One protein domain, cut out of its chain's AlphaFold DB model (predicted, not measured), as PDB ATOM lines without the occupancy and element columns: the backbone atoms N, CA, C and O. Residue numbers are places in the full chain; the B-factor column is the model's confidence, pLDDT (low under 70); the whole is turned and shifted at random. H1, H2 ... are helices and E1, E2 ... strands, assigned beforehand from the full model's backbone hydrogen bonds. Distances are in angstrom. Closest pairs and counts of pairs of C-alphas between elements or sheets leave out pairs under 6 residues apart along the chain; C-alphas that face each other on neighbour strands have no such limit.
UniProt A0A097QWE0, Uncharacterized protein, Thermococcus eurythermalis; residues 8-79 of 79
ATOM      1  N   GLU A   8     441.913 394.053 453.806       82.69
ATOM      2  CA  GLU A   8     441.811 393.820 455.239       82.69
ATOM      3  C   GLU A   8     442.867 392.816 455.680       82.69
ATOM      4  O   GLU A   8     442.975 391.722 455.128       82.69
ATOM      5  N   VAL A   9     443.649 393.208 456.680       78.75
ATOM      6  CA  VAL A   9     444.652 392.367 457.323       78.75
ATOM      7  C   VAL A   9     444.215 392.168 458.763       78.75
ATOM      8  O   VAL A   9     444.122 393.129 459.525       78.75
ATOM      9  N   ARG A  10     443.946 390.915 459.134       79.31
ATOM     10  CA  ARG A  10     443.618 390.523 460.507       79.31
ATOM     11  C   ARG A  10     444.782 389.783 461.131       79.31
ATOM     12  O   ARG A  10     445.317 388.843 460.549       79.31
ATOM     13  N   LEU A  11     445.122 390.180 462.345       75.56
ATOM     14  CA  LEU A  11     446.076 389.505 463.202       75.56
ATOM     15  C   LEU A  11     445.371 389.085 464.474       75.56
ATOM     16  O   LEU A  11     444.916 389.916 465.253       75.56
ATOM     17  N   ARG A  12     445.304 387.778 464.691       79.38
ATOM     18  CA  ARG A  12     444.753 387.189 465.903       79.38
ATOM     19  C   ARG A  12     445.869 386.459 466.628       79.38
ATOM     20  O   ARG A  12     446.495 385.572 466.056       79.38
ATOM     21  N   SER A  13     446.103 386.835 467.876       68.31
ATOM     22  CA  SER A  13     447.043 386.166 468.767       68.31
ATOM     23  C   SER A  13     446.307 385.678 470.006       68.31
ATOM     24  O   SER A  13     445.464 386.383 470.557       68.31
ATOM     25  N   THR A  14     446.609 384.463 470.436       70.38
ATOM     26  CA  THR A  14     446.070 383.855 471.653       70.38
ATOM     27  C   THR A  14     447.232 383.474 472.549       70.38
ATOM     28  O   THR A  14     448.106 382.732 472.107       70.38
ATOM     29  N   TYR A  15     447.237 383.955 473.788       66.12
ATOM     30  CA  TYR A  15     448.238 383.586 474.784       66.12
ATOM     31  C   TYR A  15     447.571 383.220 476.109       66.12
ATOM     32  O   TYR A  15     446.488 383.705 476.441       66.12
ATOM     33  N   GLU A  16     448.205 382.313 476.842       64.50
ATOM     34  CA  GLU A  16     447.773 381.894 478.172       64.50
ATOM     35  C   GLU A  16     448.518 382.748 479.199       64.50
ATOM     36  O   GLU A  16     449.744 382.755 479.241       64.50
ATOM     37  N   THR A  17     447.783 383.521 479.995       57.94
ATOM     38  CA  THR A  17     448.357 384.290 481.105       57.94
ATOM     39  C   THR A  17     448.290 383.472 482.381       57.94
ATOM     40  O   THR A  17     447.201 383.096 482.820       57.94
ATOM     41  N   ILE A  18     449.447 383.229 483.000       56.72
ATOM     42  CA  ILE A  18     449.551 382.580 484.310       56.72
ATOM     43  C   ILE A  18     449.374 383.657 485.391       56.72
ATOM     44  O   ILE A  18     450.331 384.155 485.975       56.72
ATOM     45  N   SER A  19     448.130 384.056 485.646       54.44
ATOM     46  CA  SER A  19     447.773 384.922 486.778       54.44
ATOM     47  C   SER A  19     446.678 384.249 487.601       54.44
ATOM     48  O   SER A  19     445.493 384.513 487.410       54.44
ATOM     49  N   GLY A  20     447.067 383.308 488.470       54.03
ATOM     50  CA  GLY A  20     446.185 382.626 489.438       54.03
ATOM     51  C   GLY A  20     445.107 381.692 488.859       54.03
ATOM     52  O   GLY A  20     444.604 380.828 489.568       54.03
ATOM     53  N   SER A  21     444.783 381.816 487.574       55.31
ATOM     54  CA  SER A  21     443.940 380.927 486.774       55.31
ATOM     55  C   SER A  21     444.453 380.973 485.332       55.31
ATOM     56  O   SER A  21     444.928 382.021 484.893       55.31
ATOM     57  N   ILE A  22     444.415 379.852 484.603       56.72
ATOM     58  CA  ILE A  22     444.819 379.812 483.189       56.72
ATOM     59  C   ILE A  22     443.765 380.586 482.391       56.72
ATOM     60  O   ILE A  22     442.752 380.032 481.966       56.72
ATOM     61  N   ALA A  23     443.973 381.891 482.227       59.19
ATOM     62  CA  ALA A  23     443.128 382.730 481.395       59.19
ATOM     63  C   ALA A  23     443.705 382.750 479.976       59.19
ATOM     64  O   ALA A  23     444.834 383.191 479.751       59.19
ATOM     65  N   ARG A  24     442.929 382.256 479.007       64.62
ATOM     66  CA  ARG A  24     443.241 382.402 477.581       64.62
ATOM     67  C   ARG A  24     442.841 383.797 477.134       64.62
ATOM     68  O   ARG A  24     441.656 384.081 476.979       64.62
ATOM     69  N   THR A  25     443.828 384.646 476.886       66.00
ATOM     70  CA  THR A  25     443.610 385.991 476.357       66.00
ATOM     71  C   THR A  25     443.766 385.965 474.842       66.00
ATOM     72  O   THR A  25     444.778 385.509 474.312       66.00
ATOM     73  N   THR A  26     442.744 386.443 474.127       68.19
ATOM     74  CA  THR A  26     442.793 386.634 472.671       68.19
ATOM     75  C   THR A  26     442.946 388.120 472.376       68.19
ATOM     76  O   THR A  26     442.113 388.915 472.796       68.19
ATOM     77  N   VAL A  27     443.988 388.489 471.638       72.88
ATOM     78  CA  VAL A  27     444.183 389.837 471.100       72.88
ATOM     79  C   VAL A  27     443.942 389.781 469.600       72.88
ATOM     80  O   VAL A  27     444.635 389.063 468.877       72.88
ATOM     81  N   GLU A  28     442.952 390.536 469.135       81.38
ATOM     82  CA  GLU A  28     442.640 390.692 467.718       81.38
ATOM     83  C   GLU A  28     442.965 392.122 467.287       81.38
ATOM     84  O   GLU A  28     442.556 393.088 467.926       81.38
ATOM     85  N   GLN A  29     443.747 392.245 466.221       83.44
ATOM     86  CA  GLN A  29     444.152 393.505 465.619       83.44
ATOM     87  C   GLN A  29     443.775 393.475 464.145       83.44
ATOM     88  O   GLN A  29     443.974 392.465 463.469       83.44
ATOM     89  N   THR A  30     443.222 394.566 463.632       85.44
ATOM     90  CA  THR A  30     442.756 394.628 462.243       85.44
ATOM     91  C   THR A  30     443.205 395.921 461.595       85.44
ATOM     92  O   THR A  30     442.934 396.993 462.122       85.44
ATOM     93  N   LEU A  31     443.827 395.829 460.421       84.62
ATOM     94  CA  LEU A  31     444.040 396.955 459.519       84.62
ATOM     95  C   LEU A  31     443.102 396.829 458.329       84.62
ATOM     96  O   LEU A  31     443.142 395.844 457.598       84.62
ATOM     97  N   THR A  32     442.282 397.850 458.124       85.81
ATOM     98  CA  THR A  32     441.404 397.978 456.964       85.81
ATOM     99  C   THR A  32     441.865 399.170 456.138       85.81
ATOM    100  O   THR A  32     441.862 400.296 456.629       85.81
ATOM    101  N   LEU A  33     442.265 398.925 454.893       83.94
ATOM    102  CA  LEU A  33     442.543 399.960 453.903       83.94
ATOM    103  C   LEU A  33     441.293 400.145 453.040       83.94
ATOM    104  O   LEU A  33     440.835 399.202 452.385       83.94
ATOM    105  N   LEU A  34     440.743 401.351 453.086       83.81
ATOM    106  CA  LEU A  34     439.601 401.816 452.306       83.81
ATOM    107  C   LEU A  34     440.090 402.902 451.336       83.81
ATOM    108  O   LEU A  34     441.246 403.318 451.396       83.81
ATOM    109  N   GLU A  35     439.241 403.330 450.404       83.12
ATOM    110  CA  GLU A  35     439.656 404.264 449.344       83.12
ATOM    111  C   GLU A  35     440.140 405.618 449.881       83.12
ATOM    112  O   GLU A  35     441.042 406.225 449.308       83.12
ATOM    113  N   ASP A  36     439.554 406.077 450.980       87.81
ATOM    114  CA  ASP A  36     439.744 407.401 451.567       87.81
ATOM    115  C   ASP A  36     440.393 407.359 452.957       87.81
ATOM    116  O   ASP A  36     440.949 408.364 453.403       87.81
ATOM    117  N   HIS A  37     440.374 406.210 453.637       87.00
ATOM    118  CA  HIS A  37     440.962 406.057 454.964       87.00
ATOM    119  C   HIS A  37     441.585 404.682 455.222       87.00
ATOM    120  O   HIS A  37     441.209 403.661 454.656       87.00
ATOM    121  N   ALA A  38     442.550 404.662 456.133       86.25
ATOM    122  CA  ALA A  38     443.102 403.468 456.737       86.25
ATOM    123  C   ALA A  38     442.686 403.427 458.209       86.25
ATOM    124  O   ALA A  38     442.882 404.390 458.953       86.25
ATOM    125  N   ARG A  39     442.103 402.307 458.623       85.94
ATOM    126  CA  ARG A  39     441.638 402.080 459.989       85.94
ATOM    127  C   ARG A  39     442.418 400.940 460.615       85.94
ATOM    128  O   ARG A  39     442.399 399.832 460.085       85.94
ATOM    129  N   PHE A  40     443.047 401.199 461.748       87.06
ATOM    130  CA  PHE A  40     443.658 400.189 462.595       87.06
ATOM    131  C   PHE A  40     442.846 400.058 463.885       87.06
ATOM    132  O   PHE A  40     442.634 401.047 464.581       87.06
ATOM    133  N   ASN A  41     442.395 398.841 464.181       87.06
ATOM    134  CA  ASN A  41     441.763 398.485 465.445       87.06
ATOM    135  C   ASN A  41     442.723 397.585 466.224       87.06
ATOM    136  O   ASN A  41     443.172 396.572 465.681       87.06
ATOM    137  N   GLY A  42     443.033 397.926 467.471       82.19
ATOM    138  CA  GLY A  42     444.024 397.202 468.269       82.19
ATOM    139  C   GLY A  42     444.205 397.801 469.667       82.19
ATOM    140  O   GLY A  42     443.256 398.348 470.217       82.19
ATOM    141  N   PRO A  43     445.414 397.738 470.263       75.50
ATOM    142  CA  PRO A  43     445.689 398.384 471.555       75.50
ATOM    143  C   PRO A  43     445.504 399.908 471.526       75.50
ATOM    144  O   PRO A  43     445.310 400.534 472.563       75.50
ATOM    145  N   LEU A  44     445.605 400.495 470.332       79.06
ATOM    146  CA  LEU A  44     445.324 401.891 470.048       79.06
ATOM    147  C   LEU A  44     444.470 401.928 468.779       79.06
ATOM    148  O   LEU A  44     444.930 401.467 467.735       79.06
ATOM    149  N   ASP A  45     443.253 402.457 468.858       85.19
ATOM    150  CA  ASP A  45     442.400 402.624 467.681       85.19
ATOM    151  C   ASP A  45     442.828 403.872 466.903       85.19
ATOM    152  O   ASP A  45     442.866 404.981 467.440       85.19
ATOM    153  N   VAL A  46     443.169 403.690 465.626       86.62
ATOM    154  CA  VAL A  46     443.709 404.747 464.765       86.62
ATOM    155  C   VAL A  46     442.925 404.812 463.461       86.62
ATOM    156  O   VAL A  46     442.704 403.802 462.792       86.62
ATOM    157  N   LEU A  47     442.548 406.027 463.068       89.56
ATOM    158  CA  LEU A  47     441.923 406.323 461.785       89.56
ATOM    159  C   LEU A  47     442.722 407.424 461.087       89.56
ATOM    160  O   LEU A  47     442.847 408.526 461.616       89.56
ATOM    161  N   LEU A  48     443.261 407.124 459.908       87.75
ATOM    162  CA  LEU A  48     444.068 408.056 459.121       87.75
ATOM    163  C   LEU A  48     443.507 408.179 457.704       87.75
ATOM    164  O   LEU A  48     443.027 407.183 457.167       87.75
ATOM    165  N   PRO A  49     443.613 409.348 457.050       90.12
ATOM    166  CA  PRO A  49     443.347 409.458 455.619       90.12
ATOM    167  C   PRO A  49     444.226 408.484 454.830       90.12
ATOM    168  O   PRO A  49     445.411 408.312 455.148       90.12
ATOM    169  N   TYR A  50     443.671 407.855 453.797       84.00
ATOM    170  CA  TYR A  50     444.418 406.922 452.971       84.00
ATOM    171  C   TYR A  50     445.364 407.698 452.057       84.00
ATOM    172  O   TYR A  50     444.969 408.393 451.126       84.00
ATOM    173  N   THR A  51     446.649 407.556 452.357       86.62
ATOM    174  CA  THR A  51     447.760 407.930 451.485       86.62
ATOM    175  C   THR A  51     448.700 406.732 451.417       86.62
ATOM    176  O   THR A  51     448.762 405.944 452.365       86.62
ATOM    177  N   GLU A  52     449.469 406.584 450.336       83.88
ATOM    178  CA  GLU A  52     450.454 405.495 450.240       83.88
ATOM    179  C   GLU A  52     451.443 405.504 451.414       83.88
ATOM    180  O   GLU A  52     451.829 404.445 451.913       83.88
ATOM    181  N   LYS A  53     451.809 406.700 451.897       88.62
ATOM    182  CA  LYS A  53     452.662 406.877 453.075       88.62
ATOM    183  C   LYS A  53     452.010 406.287 454.328       88.62
ATOM    184  O   LYS A  53     452.612 405.430 454.966       88.62
ATOM    185  N   ASN A  54     450.776 406.687 454.637       84.69
ATOM    186  CA  ASN A  54     450.066 406.208 455.826       84.69
ATOM    187  C   ASN A  54     449.809 404.697 455.757       84.69
ATOM    188  O   ASN A  54     449.978 403.997 456.750       84.69
ATOM    189  N   GLY A  55     449.450 404.174 454.579       81.12
ATOM    190  CA  GLY A  55     449.277 402.736 454.372       81.12
ATOM    191  C   GLY A  55     450.567 401.951 454.630       81.12
ATOM    192  O   GLY A  55     450.534 400.916 455.294       81.12
ATOM    193  N   ARG A  56     451.714 402.466 454.165       85.00
ATOM    194  CA  ARG A  56     453.029 401.860 454.415       85.00
ATOM    195  C   ARG A  56     453.416 401.921 455.893       85.00
ATOM    196  O   ARG A  56     453.864 400.912 456.425       85.00
ATOM    197  N   GLU A  57     453.233 403.063 456.549       88.31
ATOM    198  CA  GLU A  57     453.555 403.221 457.974       88.31
ATOM    199  C   GLU A  57     452.705 402.298 458.855       88.31
ATOM    200  O   GLU A  57     453.245 401.625 459.730       88.31
ATOM    201  N   LEU A  58     451.400 402.181 458.581       84.12
ATOM    202  CA  LEU A  58     450.523 401.248 459.294       84.12
ATOM    203  C   LEU A  58     450.923 399.786 459.061       84.12
ATOM    204  O   LEU A  58     450.872 398.978 459.987       84.12
ATOM    205  N   LEU A  59     451.357 399.438 457.848       82.19
ATOM    206  CA  LEU A  59     451.852 398.096 457.548       82.19
ATOM    207  C   LEU A  59     453.152 397.783 458.308       82.19
ATOM    208  O   LEU A  59     453.290 396.692 458.859       82.19
ATOM    209  N   GLU A  60     454.100 398.722 458.352       87.56
ATOM    210  CA  GLU A  60     455.341 398.568 459.122       87.56
ATOM    211  C   GLU A  60     455.065 398.469 460.624       87.56
ATOM    212  O   GLU A  60     455.600 397.587 461.295       87.56
ATOM    213  N   PHE A  61     454.158 399.296 461.144       85.00
ATOM    214  CA  PHE A  61     453.724 399.220 462.536       85.00
ATOM    215  C   PHE A  61     453.193 397.824 462.885       85.00
ATOM    216  O   PHE A  61     453.587 397.231 463.890       85.00
ATOM    217  N   ILE A  62     452.372 397.248 462.009       81.12
ATOM    218  CA  ILE A  62     451.851 395.892 462.177       81.12
ATOM    219  C   ILE A  62     452.960 394.841 462.197       81.12
ATOM    220  O   ILE A  62     452.937 393.956 463.054       81.12
ATOM    221  N   LYS A  63     453.947 394.929 461.297       84.25
ATOM    222  CA  LYS A  63     455.093 394.005 461.301       84.25
ATOM    223  C   LYS A  63     455.837 394.053 462.636       84.25
ATOM    224  O   LYS A  63     456.130 393.001 463.198       84.25
ATOM    225  N   VAL A  64     456.078 395.251 463.171       86.75
ATOM    226  CA  VAL A  64     456.734 395.429 464.478       86.75
ATOM    227  C   VAL A  64     455.928 394.768 465.595       86.75
ATOM    228  O   VAL A  64     456.502 394.079 466.439       86.75
ATOM    229  N   LEU A  65     454.600 394.922 465.600       80.62
ATOM    230  CA  LEU A  65     453.743 394.278 466.599       80.62
ATOM    231  C   LEU A  65     453.785 392.747 466.505       80.62
ATOM    232  O   LEU A  65     453.822 392.079 467.540       80.62
ATOM    233  N   VAL A  66     453.826 392.192 465.291       79.25
ATOM    234  CA  VAL A  66     453.964 390.745 465.066       79.25
ATOM    235  C   VAL A  66     455.302 390.229 465.585       79.25
ATOM    236  O   VAL A  66     455.323 389.239 466.316       79.25
ATOM    237  N   GLU A  67     456.411 390.890 465.258       85.00
ATOM    238  CA  GLU A  67     457.734 390.481 465.743       85.00
ATOM    239  C   GLU A  67     457.829 390.575 467.266       85.00
ATOM    240  O   GLU A  67     458.298 389.644 467.922       85.00
ATOM    241  N   LYS A  68     457.284 391.639 467.867       82.19
ATOM    242  CA  LYS A  68     457.240 391.768 469.326       82.19
ATOM    243  C   LYS A  68     456.437 390.633 469.969       82.19
ATOM    244  O   LYS A  68     456.857 390.091 470.987       82.19
ATOM    245  N   ALA A  69     455.306 390.248 469.374       76.19
ATOM    246  CA  ALA A  69     454.498 389.134 469.861       76.19
ATOM    247  C   ALA A  69     455.253 387.793 469.796       76.19
ATOM    248  O   ALA A  69     455.170 387.010 470.742       76.19
ATOM    249  N   LYS A  70     456.024 387.544 468.727       81.44
ATOM    250  CA  LYS A  70     456.888 386.356 468.620       81.44
ATOM    251  C   LYS A  70     457.949 386.331 469.719       81.44
ATOM    252  O   LYS A  70     458.088 385.316 470.394       81.44
ATOM    253  N   LEU A  71     458.634 387.456 469.936       84.44
ATOM    254  CA  LEU A  71     459.662 387.580 470.972       84.44
ATOM    255  C   LEU A  71     459.098 387.339 472.377       84.44
ATOM    256  O   LEU A  71     459.735 386.663 473.177       84.44
ATOM    257  N   TYR A  72     457.894 387.835 472.680       77.94
ATOM    258  CA  TYR A  72     457.235 387.535 473.956       77.94
ATOM    259  C   TYR A  72     456.933 386.045 474.120       77.94
ATOM    260  O   TYR A  72     457.181 385.493 475.188       77.94
ATOM    261  N   ALA A  73     456.428 385.386 473.075       75.50
ATOM    262  CA  ALA A  73     456.150 383.953 473.124       75.50
ATOM    263  C   ALA A  73     457.429 383.117 473.314       75.50
ATOM    264  O   ALA A  73     457.407 382.096 474.000       75.50
ATOM    265  N   GLU A  74     458.544 383.542 472.720       81.31
ATOM    266  CA  GLU A  74     459.845 382.893 472.887       81.31
ATOM    267  C   GLU A  74     460.434 383.124 474.285       81.31
ATOM    268  O   GLU A  74     460.894 382.175 474.916       81.31
ATOM    269  N   ALA A  75     460.343 384.347 474.813       80.19
ATOM    270  CA  ALA A  75     460.772 384.664 476.174       80.19
ATOM    271  C   ALA A  75     459.989 383.868 477.232       80.19
ATOM    272  O   ALA A  75     460.585 383.388 478.191       80.19
ATOM    273  N   GLU A  76     458.680 383.686 477.040       75.88
ATOM    274  CA  GLU A  76     457.850 382.890 477.950       75.88
ATOM    275  C   GLU A  76     458.209 381.396 477.906       75.88
ATOM    276  O   GLU A  76     458.133 380.717 478.921       75.88
ATOM    277  N   ARG A  77     458.654 380.874 476.753       70.50
ATOM    278  CA  ARG A  77     459.123 379.481 476.625       70.50
ATOM    279  C   ARG A  77     460.460 379.208 477.309       70.50
ATOM    280  O   ARG A  77     460.729 378.063 477.654       70.50
ATOM    281  N   LEU A  78     461.320 380.219 477.406       78.50
ATOM    282  CA  LEU A  78     462.643 380.110 478.027       78.50
ATOM    283  C   LEU A  78     462.600 380.278 479.554       78.50
ATOM    284  O   LEU A  78     463.640 380.166 480.203       78.50
ATOM    285  N   ARG A  79     461.425 380.588 480.103       63.22
ATOM    286  CA  ARG A  79     461.184 380.837 481.519       63.22
ATOM    287  C   ARG A  79     460.715 379.576 482.237       63.22
ATOM    288  O   ARG A  79     461.092 379.442 483.422       63.22
TER     289      ARG A  79
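AT A GLANCE: This is residues 8 to 79 of the 79 residues of an uncharacterized protein of Thermococcus eurythermalis (UniProt A0A097QWE0). A long, narrow sheet of four strands has one long helix, H1, laid along one of its faces, while the other face is bare. A long hairpin, E1 and E2, makes most of the sheet's length, and the short strands E3 and E4 widen the sheet beside the E2 end that the chain reaches last. The printed part has 72 residues, with four named strands and then one named helix, in the order E1, E2, E3, E4, H1; the sheet's order is E1 - E2 - E3 - E4, all antiparallel, and the class is mixed, helices and strands. The whole is loose, with a radius of gyration of the C-alphas of 14.8 A, and is a rod spanning 45 by 20 by 16 A.

HOW THE PARTS SIT: The sheet is a meander, each strand the antiparallel neighbour of the one before: E1, residues 8 to 19, E2, residues 21 to 33, E3, residues 37 to 41, and E4, residues 46 to 49. E1 and E4 are its edge strands. In the hairpin of E1 and E2, at 164 degrees between directions, N 9 and O 31 are 2.8 A apart and N 25 and O 15 are 2.9 A apart, within hydrogen-bond range. In the hairpin of E2 and E3, at 178 degrees, N 32 and O 39 are within range at 2.8 A. In the hairpin of E3 and E4, at 171 degrees, N 38 and O 48 are within range at 2.8 A. E1 and E4 are apart. H1, residues 52 to 77, is on the sheet at a height over the sheet of 10.0 A, over E1, E2 and E3; these are two layers, a helix on one face of a sheet. It runs along the strands, at 26 degrees to E1 on the local plane. The closest C-alphas of E3 and H1 are those of Ala 38 and Gly 55, 6.7 A apart. E1 and H1 are near each other, with 14 pairs of C-alphas within 10 A. In H1 every O i to N i+4 pair is within hydrogen-bond range.

IN THESE COORDINATES: E1 begins at C-alpha 8, (441.811, 393.820, 455.239), and is 33.3 A long from first to last C-alpha. E2, the longest strand by residues, measures 38.0 A, E3 13.0 A and E4 10.3 A. H1 measures 38.1 A, from C-alpha 52 at (450.454, 405.495, 450.240) to C-alpha 77 at (459.123, 379.481, 476.625).

THE WHOLE: The two C-alphas farthest apart are those of Gly 20 and Glu 35, at 46.0 A. The printed part has no cut, and its four links are tight. Residues 74 to 79, of which 74 to 77 belong to H1, stand free. The mean pLDDT of the printed part is 78.4; residue 13, residues 15 to 26 and residue 79 are under 70.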